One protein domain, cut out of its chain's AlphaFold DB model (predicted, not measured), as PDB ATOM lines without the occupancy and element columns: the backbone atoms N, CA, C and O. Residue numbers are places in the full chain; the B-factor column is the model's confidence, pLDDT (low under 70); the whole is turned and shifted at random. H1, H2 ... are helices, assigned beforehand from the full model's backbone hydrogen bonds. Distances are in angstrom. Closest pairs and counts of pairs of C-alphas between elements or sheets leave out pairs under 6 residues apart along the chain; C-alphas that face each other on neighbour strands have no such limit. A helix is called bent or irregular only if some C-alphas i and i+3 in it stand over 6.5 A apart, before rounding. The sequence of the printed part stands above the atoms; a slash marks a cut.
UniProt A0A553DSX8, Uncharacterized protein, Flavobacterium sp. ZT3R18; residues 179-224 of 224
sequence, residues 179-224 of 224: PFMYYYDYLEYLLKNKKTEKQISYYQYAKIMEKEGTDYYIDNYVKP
ATOM      1  N   PRO A 179     -41.657  60.149 -28.392       85.50
ATOM      2  CA  PRO A 179     -42.343  58.851 -28.392       85.50
ATOM      3  C   PRO A 179     -43.032  58.515 -29.723       85.50
ATOM      4  O   PRO A 179     -43.240  57.343 -30.038       85.50
ATOM      5  N   PHE A 180     -43.351  59.524 -30.535       89.88
ATOM      6  CA  PHE A 180     -44.043  59.344 -31.808       89.88
ATOM      7  C   PHE A 180     -43.106  59.039 -32.985       89.88
ATOM      8  O   PHE A 180     -43.583  58.652 -34.054       89.88
ATOM      9  N   MET A 181     -41.784  59.168 -32.806       87.44
ATOM     10  CA  MET A 181     -40.812  59.001 -33.895       87.44
ATOM     11  C   MET A 181     -40.849  57.601 -34.522       87.44
ATOM     12  O   MET A 181     -40.668  57.448 -35.723       87.44
ATOM     13  N   TYR A 182     -41.171  56.567 -33.744       86.88
ATOM     14  CA  TYR A 182     -41.224  55.199 -34.267       86.88
ATOM     15  C   TYR A 182     -42.397  54.992 -35.220       86.88
ATOM     16  O   TYR A 182     -42.286  54.287 -36.224       86.88
ATOM     17  N   TYR A 183     -43.523  55.645 -34.931       89.19
ATOM     18  CA  TYR A 183     -44.655  55.651 -35.840       89.19
ATOM     19  C   TYR A 183     -44.355  56.473 -37.100       89.19
ATOM     20  O   TYR A 183     -44.744  56.060 -38.189       89.19
ATOM     21  N   TYR A 184     -43.608  57.577 -36.983       89.62
ATOM     22  CA  TYR A 184     -43.112  58.330 -38.142       89.62
ATOM     23  C   TYR A 184     -42.262  57.466 -39.077       89.62
ATOM     24  O   TYR A 184     -42.548  57.395 -40.271       89.62
ATOM     25  N   ASP A 185     -41.275  56.747 -38.537       91.25
ATOM     26  CA  ASP A 185     -40.400  55.877 -39.329       91.25
ATOM     27  C   ASP A 185     -41.193  54.798 -40.081       91.25
ATOM     28  O   ASP A 185     -40.889  54.459 -41.227       91.25
ATOM     29  N   TYR A 186     -42.255  54.288 -39.458       91.88
ATOM     30  CA  TYR A 186     -43.195  53.381 -40.101       91.88
ATOM     31  C   TYR A 186     -43.954  54.039 -41.261       91.88
ATOM     32  O   TYR A 186     -44.065  53.437 -42.333       91.88
ATOM     33  N   LEU A 187     -44.458  55.264 -41.093       90.38
ATOM     34  CA  LEU A 187     -45.134  55.993 -42.171       90.38
ATOM     35  C   LEU A 187     -44.179  56.280 -43.342       90.38
ATOM     36  O   LEU A 187     -44.534  56.045 -44.501       90.38
ATOM     37  N   GLU A 188     -42.940  56.677 -43.052       91.06
ATOM     38  CA  GLU A 188     -41.884  56.852 -44.055       91.06
ATOM     39  C   GLU A 188     -41.535  55.531 -44.757       91.06
ATOM     40  O   GLU A 188     -41.374  55.482 -45.983       91.06
ATOM     41  N   TYR A 189     -41.485  54.423 -44.012       94.31
ATOM     42  CA  TYR A 189     -41.299  53.092 -44.580       94.31
ATOM     43  C   TYR A 189     -42.430  52.736 -45.552       94.31
ATOM     44  O   TYR A 189     -42.154  52.240 -46.654       94.31
ATOM     45  N   LEU A 190     -43.690  52.998 -45.192       93.62
ATOM     46  CA  LEU A 190     -44.829  52.767 -46.080       93.62
ATOM     47  C   LEU A 190     -44.692  53.580 -47.371       93.62
ATOM     48  O   LEU A 190     -44.822  53.015 -48.461       93.62
ATOM     49  N   LEU A 191     -44.368  54.871 -47.259       91.25
ATOM     50  CA  LEU A 191     -44.193  55.769 -48.399       91.25
ATOM     51  C   LEU A 191     -43.073  55.285 -49.332       91.25
ATOM     52  O   LEU A 191     -43.306  55.059 -50.524       91.25
ATOM     53  N   LYS A 192     -41.874  55.051 -48.785       95.06
ATOM     54  CA  LYS A 192     -40.688  54.597 -49.530       95.06
ATOM     55  C   LYS A 192     -40.937  53.285 -50.274       95.06
ATOM     56  O   LYS A 192     -40.460  53.107 -51.395       95.06
ATOM     57  N   ASN A 193     -41.707  52.377 -49.674       95.94
ATOM     58  CA  ASN A 193     -41.995  51.057 -50.234       95.94
ATOM     59  C   ASN A 193     -43.319  50.982 -51.014       95.94
ATOM     60  O   ASN A 193     -43.693  49.896 -51.466       95.94
ATOM     61  N   LYS A 194     -44.028  52.109 -51.192       95.12
ATOM     62  CA  LYS A 194     -45.349  52.184 -51.845       95.12
ATOM     63  C   LYS A 194     -46.356  51.198 -51.232       95.12
ATOM     64  O   LYS A 194     -47.045  50.458 -51.939       95.12
ATOM     65  N   LYS A 195     -46.389  51.151 -49.903       95.44
ATOM     66  CA  LYS A 195     -47.287  50.322 -49.094       95.44
ATOM     67  C   LYS A 195     -48.324  51.197 -48.399       95.44
ATOM     68  O   LYS A 195     -48.196  52.412 -48.320       95.44
ATOM     69  N   THR A 196     -49.363  50.551 -47.892       92.19
ATOM     70  CA  THR A 196     -50.426  51.169 -47.097       92.19
ATOM     71  C   THR A 196     -50.530  50.466 -45.749       92.19
ATOM     72  O   THR A 196     -50.137  49.304 -45.633       92.19
ATOM     73  N   GLU A 197     -51.147  51.115 -44.759       88.88
ATOM     74  CA  GLU A 197     -51.400  50.516 -43.435       88.88
ATOM     75  C   GLU A 197     -52.213  49.210 -43.495       88.88
ATOM     76  O   GLU A 197     -52.142  48.380 -42.593       88.88
ATOM     77  N   LYS A 198     -52.994  49.003 -44.567       89.88
ATOM     78  CA  LYS A 198     -53.738  47.751 -44.795       89.88
ATOM     79  C   LYS A 198     -52.836  46.597 -45.234       89.88
ATOM     80  O   LYS A 198     -53.225  45.442 -45.109       89.88
ATOM     81  N   GLN A 199     -51.679  46.905 -45.816       94.81
ATOM     82  CA  GLN A 199     -50.741  45.918 -46.349       94.81
ATOM     83  C   GLN A 199     -49.650  45.564 -45.345       94.81
ATOM     84  O   GLN A 199     -49.206  44.419 -45.320       94.81
ATOM     85  N   ILE A 200     -49.193  46.545 -44.570       93.94
ATOM     86  CA  ILE A 200     -48.181  46.371 -43.533       93.94
ATOM     87  C   ILE A 200     -48.656  47.178 -42.340       93.94
ATOM     88  O   ILE A 200     -48.804  48.384 -42.475       93.94
ATOM     89  N   SER A 201     -48.904  46.522 -41.210       91.31
ATOM     90  CA  SER A 201     -49.200  47.186 -39.941       91.31
ATOM     91  C   SER A 201     -47.919  47.628 -39.232       91.31
ATOM     92  O   SER A 201     -46.838  47.101 -39.503       91.31
ATOM     93  N   TYR A 202     -48.040  48.529 -38.252       90.88
ATOM     94  CA  TYR A 202     -46.905  48.945 -37.420       90.88
ATOM     95  C   TYR A 202     -46.204  47.752 -36.747       90.88
ATOM     96  O   TYR A 202     -44.983  47.660 -36.766       90.88
ATOM     97  N   TYR A 203     -46.962  46.772 -36.242       91.00
ATOM     98  CA  TYR A 203     -46.390  45.544 -35.675       91.00
ATOM     99  C   TYR A 203     -45.556  44.753 -36.695       91.00
ATOM    100  O   TYR A 203     -44.473  44.261 -36.381       91.00
ATOM    101  N   GLN A 204     -46.050  44.620 -37.931       93.50
ATOM    102  CA  GLN A 204     -45.310  43.931 -38.990       93.50
ATOM    103  C   GLN A 204     -44.038  44.689 -39.363       93.50
ATOM    104  O   GLN A 204     -43.009  44.057 -39.576       93.50
ATOM    105  N   TYR A 205     -44.098  46.020 -39.400       93.94
ATOM    106  CA  TYR A 205     -42.925  46.867 -39.572       93.94
ATOM    107  C   TYR A 205     -41.912  46.683 -38.432       93.94
ATOM    108  O   TYR A 205     -40.755  46.388 -38.710       93.94
ATOM    109  N   ALA A 206     -42.342  46.724 -37.169       91.81
ATOM    110  CA  ALA A 206     -41.469  46.486 -36.020       91.81
ATOM    111  C   ALA A 206     -40.762  45.118 -36.104       91.81
ATOM    112  O   ALA A 206     -39.565  45.017 -35.853       91.81
ATOM    113  N   LYS A 207     -41.470  44.073 -36.559       93.44
ATOM    114  CA  LYS A 207     -40.894  42.743 -36.827       93.44
ATOM    115  C   LYS A 207     -39.954  42.682 -38.036       93.44
ATOM    116  O   LYS A 207     -39.123  41.777 -38.103       93.44
ATOM    117  N   ILE A 208     -40.092  43.575 -39.015       93.62
ATOM    118  CA  ILE A 208     -39.124  43.718 -40.112       93.62
ATOM    119  C   ILE A 208     -37.848  44.362 -39.567       93.62
ATOM    120  O   ILE A 208     -36.774  43.810 -39.775       93.62
ATOM    121  N   MET A 209     -37.979  45.448 -38.802       92.38
ATOM    122  CA  MET A 209     -36.841  46.158 -38.212       92.38
ATOM    123  C   MET A 209     -36.042  45.279 -37.239       92.38
ATOM    124  O   MET A 209     -34.818  45.252 -37.325       92.38
ATOM    125  N   GLU A 210     -36.714  44.483 -36.399       92.06
ATOM    126  CA  GLU A 210     -36.083  43.465 -35.533       92.06
ATOM    127  C   GLU A 210     -35.204  42.507 -36.360       92.06
ATOM    128  O   GLU A 210     -34.028  42.300 -36.075       92.06
ATOM    129  N   LYS A 211     -35.729  41.977 -37.474       91.38
ATOM    130  CA  LYS A 211     -34.973  41.075 -38.365       91.38
ATOM    131  C   LYS A 211     -33.805  41.754 -39.078       91.38
ATOM    132  O   LYS A 211     -32.867  41.067 -39.474       91.38
ATOM    133  N   GLU A 212     -33.869  43.069 -39.258       89.69
ATOM    134  CA  GLU A 212     -32.790  43.892 -39.812       89.69
ATOM    135  C   GLU A 212     -31.763  44.312 -38.739       89.69
ATOM    136  O   GLU A 212     -30.827  45.051 -39.038       89.69
ATOM    137  N   GLY A 213     -31.892  43.801 -37.507       86.81
ATOM    138  CA  GLY A 213     -30.967  44.039 -36.398       86.81
ATOM    139  C   GLY A 213     -31.314  45.265 -35.555       86.81
ATOM    140  O   GLY A 213     -30.448  45.784 -34.854       86.81
ATOM    141  N   THR A 214     -32.553  45.758 -35.649       86.75
ATOM    142  CA  THR A 214     -33.039  46.909 -34.882       86.75
ATOM    143  C   THR A 214     -34.200  46.511 -33.974       86.75
ATOM    144  O   THR A 214     -35.373  46.670 -34.320       86.75
ATOM    145  N   ASP A 215     -33.864  46.027 -32.781       82.94
ATOM    146  CA  ASP A 215     -34.838  45.486 -31.820       82.94
ATOM    147  C   ASP A 215     -35.678  46.576 -31.133       82.94
ATOM    148  O   ASP A 215     -36.792  46.324 -30.677       82.94
ATOM    149  N   TYR A 216     -35.211  47.831 -31.148       83.19
ATOM    150  CA  TYR A 216     -35.886  48.940 -30.472       83.19
ATOM    151  C   TYR A 216     -37.381  49.041 -30.838       83.19
ATOM    152  O   TYR A 216     -38.225  49.218 -29.959       83.19
ATOM    153  N   TYR A 217     -37.739  48.919 -32.122       83.62
ATOM    154  CA  TYR A 217     -39.127  49.093 -32.572       83.62
ATOM    155  C   TYR A 217     -40.074  48.033 -32.012       83.62
ATOM    156  O   TYR A 217     -41.246  48.329 -31.768       83.62
ATOM    157  N   ILE A 218     -39.590  46.799 -31.849       83.19
ATOM    158  CA  ILE A 218     -40.406  45.702 -31.336       83.19
ATOM    159  C   ILE A 218     -40.451  45.705 -29.812       83.19
ATOM    160  O   ILE A 218     -41.517  45.463 -29.251       83.19
ATOM    161  N   ASP A 219     -39.351  46.069 -29.155       83.31
ATOM    162  CA  ASP A 219     -39.289  46.195 -27.696       83.31
ATOM    163  C   ASP A 219     -40.204  47.316 -27.189       83.31
ATOM    164  O   ASP A 219     -40.790  47.219 -26.114       83.31
ATOM    165  N   ASN A 220     -40.387  48.359 -28.002       78.81
ATOM    166  CA  ASN A 220     -41.280  49.481 -27.713       78.81
ATOM    167  C   ASN A 220     -42.682  49.311 -28.315       78.81
ATOM    168  O   ASN A 220     -43.505  50.227 -28.238       78.81
ATOM    169  N   TYR A 221     -42.988  48.165 -28.933       82.88
ATOM    170  CA  TYR A 221     -44.321  47.923 -29.471       82.88
ATOM    171  C   TYR A 221     -45.321  47.671 -28.341       82.88
ATOM    172  O   TYR A 221     -45.271  46.658 -27.642       82.88
ATOM    173  N   VAL A 222     -46.315  48.550 -28.242       83.25
ATOM    174  CA  VAL A 222     -47.474  48.369 -27.371       83.25
ATOM    175  C   VAL A 222     -48.709  48.210 -28.248       83.25
ATOM    176  O   VAL A 222     -48.963  49.006 -29.151       83.25
ATOM    177  N   LYS A 223     -49.478  47.143 -28.009       85.25
ATOM    178  CA  LYS A 223     -50.713  46.889 -28.756       85.25
ATOM    179  C   LYS A 223     -51.793  47.903 -28.331       85.25
ATOM    180  O   LYS A 223     -52.119  47.915 -27.145       85.25
ATOM    181  N   PRO A 224     -52.377  48.677 -29.267       80.75
ATOM    182  CA  PRO A 224     -53.495  49.580 -28.972       80.75
ATOM    183  C   PRO A 224     -54.812  48.873 -28.588       80.75
ATOM    184  O   PRO A 224     -55.078  47.714 -29.006       80.75
TER     185      PRO A 224
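Overview. This is residues 179 to 224 of the 224 residues of an uncharacterized protein of Flavobacterium sp. ZT3R18 (UniProt A0A553DSX8). Two helices set nearly at right angles make the frame of this small domain: the long helix H1, and H2, which passes across it with its first residues nearest to H1 and its last ones farther off, while the very short helix H3 packs on H2 near the first part of H1. The stretch 193 to 201 loops from the end of H1 back to the start of H2 beside the midpart of H1, and residues 220 to 224 trail away from H3. The printed part has 46 residues, with three named helices in the order H1, H2, H3 and no named strand; the class is all helix. The whole is compact, with a radius of gyration of the C-alphas of 9.9 A and a rounded outline of 25 by 23 by 16 A.

Along the chain. Start with H1, the longest helix, residues 179 to 192. Find C-alpha 179 at (-42.343, 58.851, -28.392); from there watch z fall as the helix runs to C-alpha 192 at (-40.688, 54.597, -49.530), 21.6 A away. H1 is irregular: its C-alphas 179 and 182 are 7.0 A apart, where a regular helix has about 5 A, and its line is a rough one. Next look for H2, residues 202 to 211, which begins with C-alpha 202 at (-46.905, 48.945, -37.420). Here x rises and y falls until you reach C-alpha 211 at (-34.973, 41.075, -38.365), 14.3 A from the first. H3 is residues 216 to 219, four residues and 5.2 A from first to last C-alpha. It ends with C-alpha 219 at (-39.289, 46.195, -27.696).

Arrangement. Begin at H1 and go to its residues 183 to 186, with which alone it touches H2. H1 and H2 only just touch, with 3 pairs of C-alphas within 8 A. The closest C-alphas of the two are those of Tyr 186 and Tyr 202, 6.4 A apart. Their lines stand at 84 degrees, about perpendicular, and their centres are 11.5 A apart. From H2, move on to H3: these two touch, with 10 pairs of C-alphas within 8 A and a distance of 8.0 A from centre to centre. Look there at Ala 206 and Ile 218, whose C-alphas are the closest of the pair at 4.9 A. H3 and H1 are close but not clearly touching; their closest C-alphas, those of Tyr 182 and Tyr 217, are 6.7 A apart. If you trace the backbone O and N atoms, every O i to N i+4 pair in H2 is within hydrogen-bond range, and in H1 9 of 10 are. H3 is too short for such a pair, and its 1 pair of O i to N i+3 is within range.

Size, cuts and confidence. The two C-alphas farthest apart in the domain are those of Lys 194 and Asp 219, at 25.6 A. Compare Pro 179 with Pro 224, the chain's last residue, at (-53.495, 49.580, -28.972): their C-alphas are 14.5 A apart. The printed part has no cut. The link from H1 to H2, residues 193 to 201, is short, and the link from H2 to H3, residues 212 to 215, is tight. In the B-factor column you find the model's confidence: the mean pLDDT of the printed part is 89.5, with 91 for H1, 92 for H2 and 83 for H3. No printed residue is under 70.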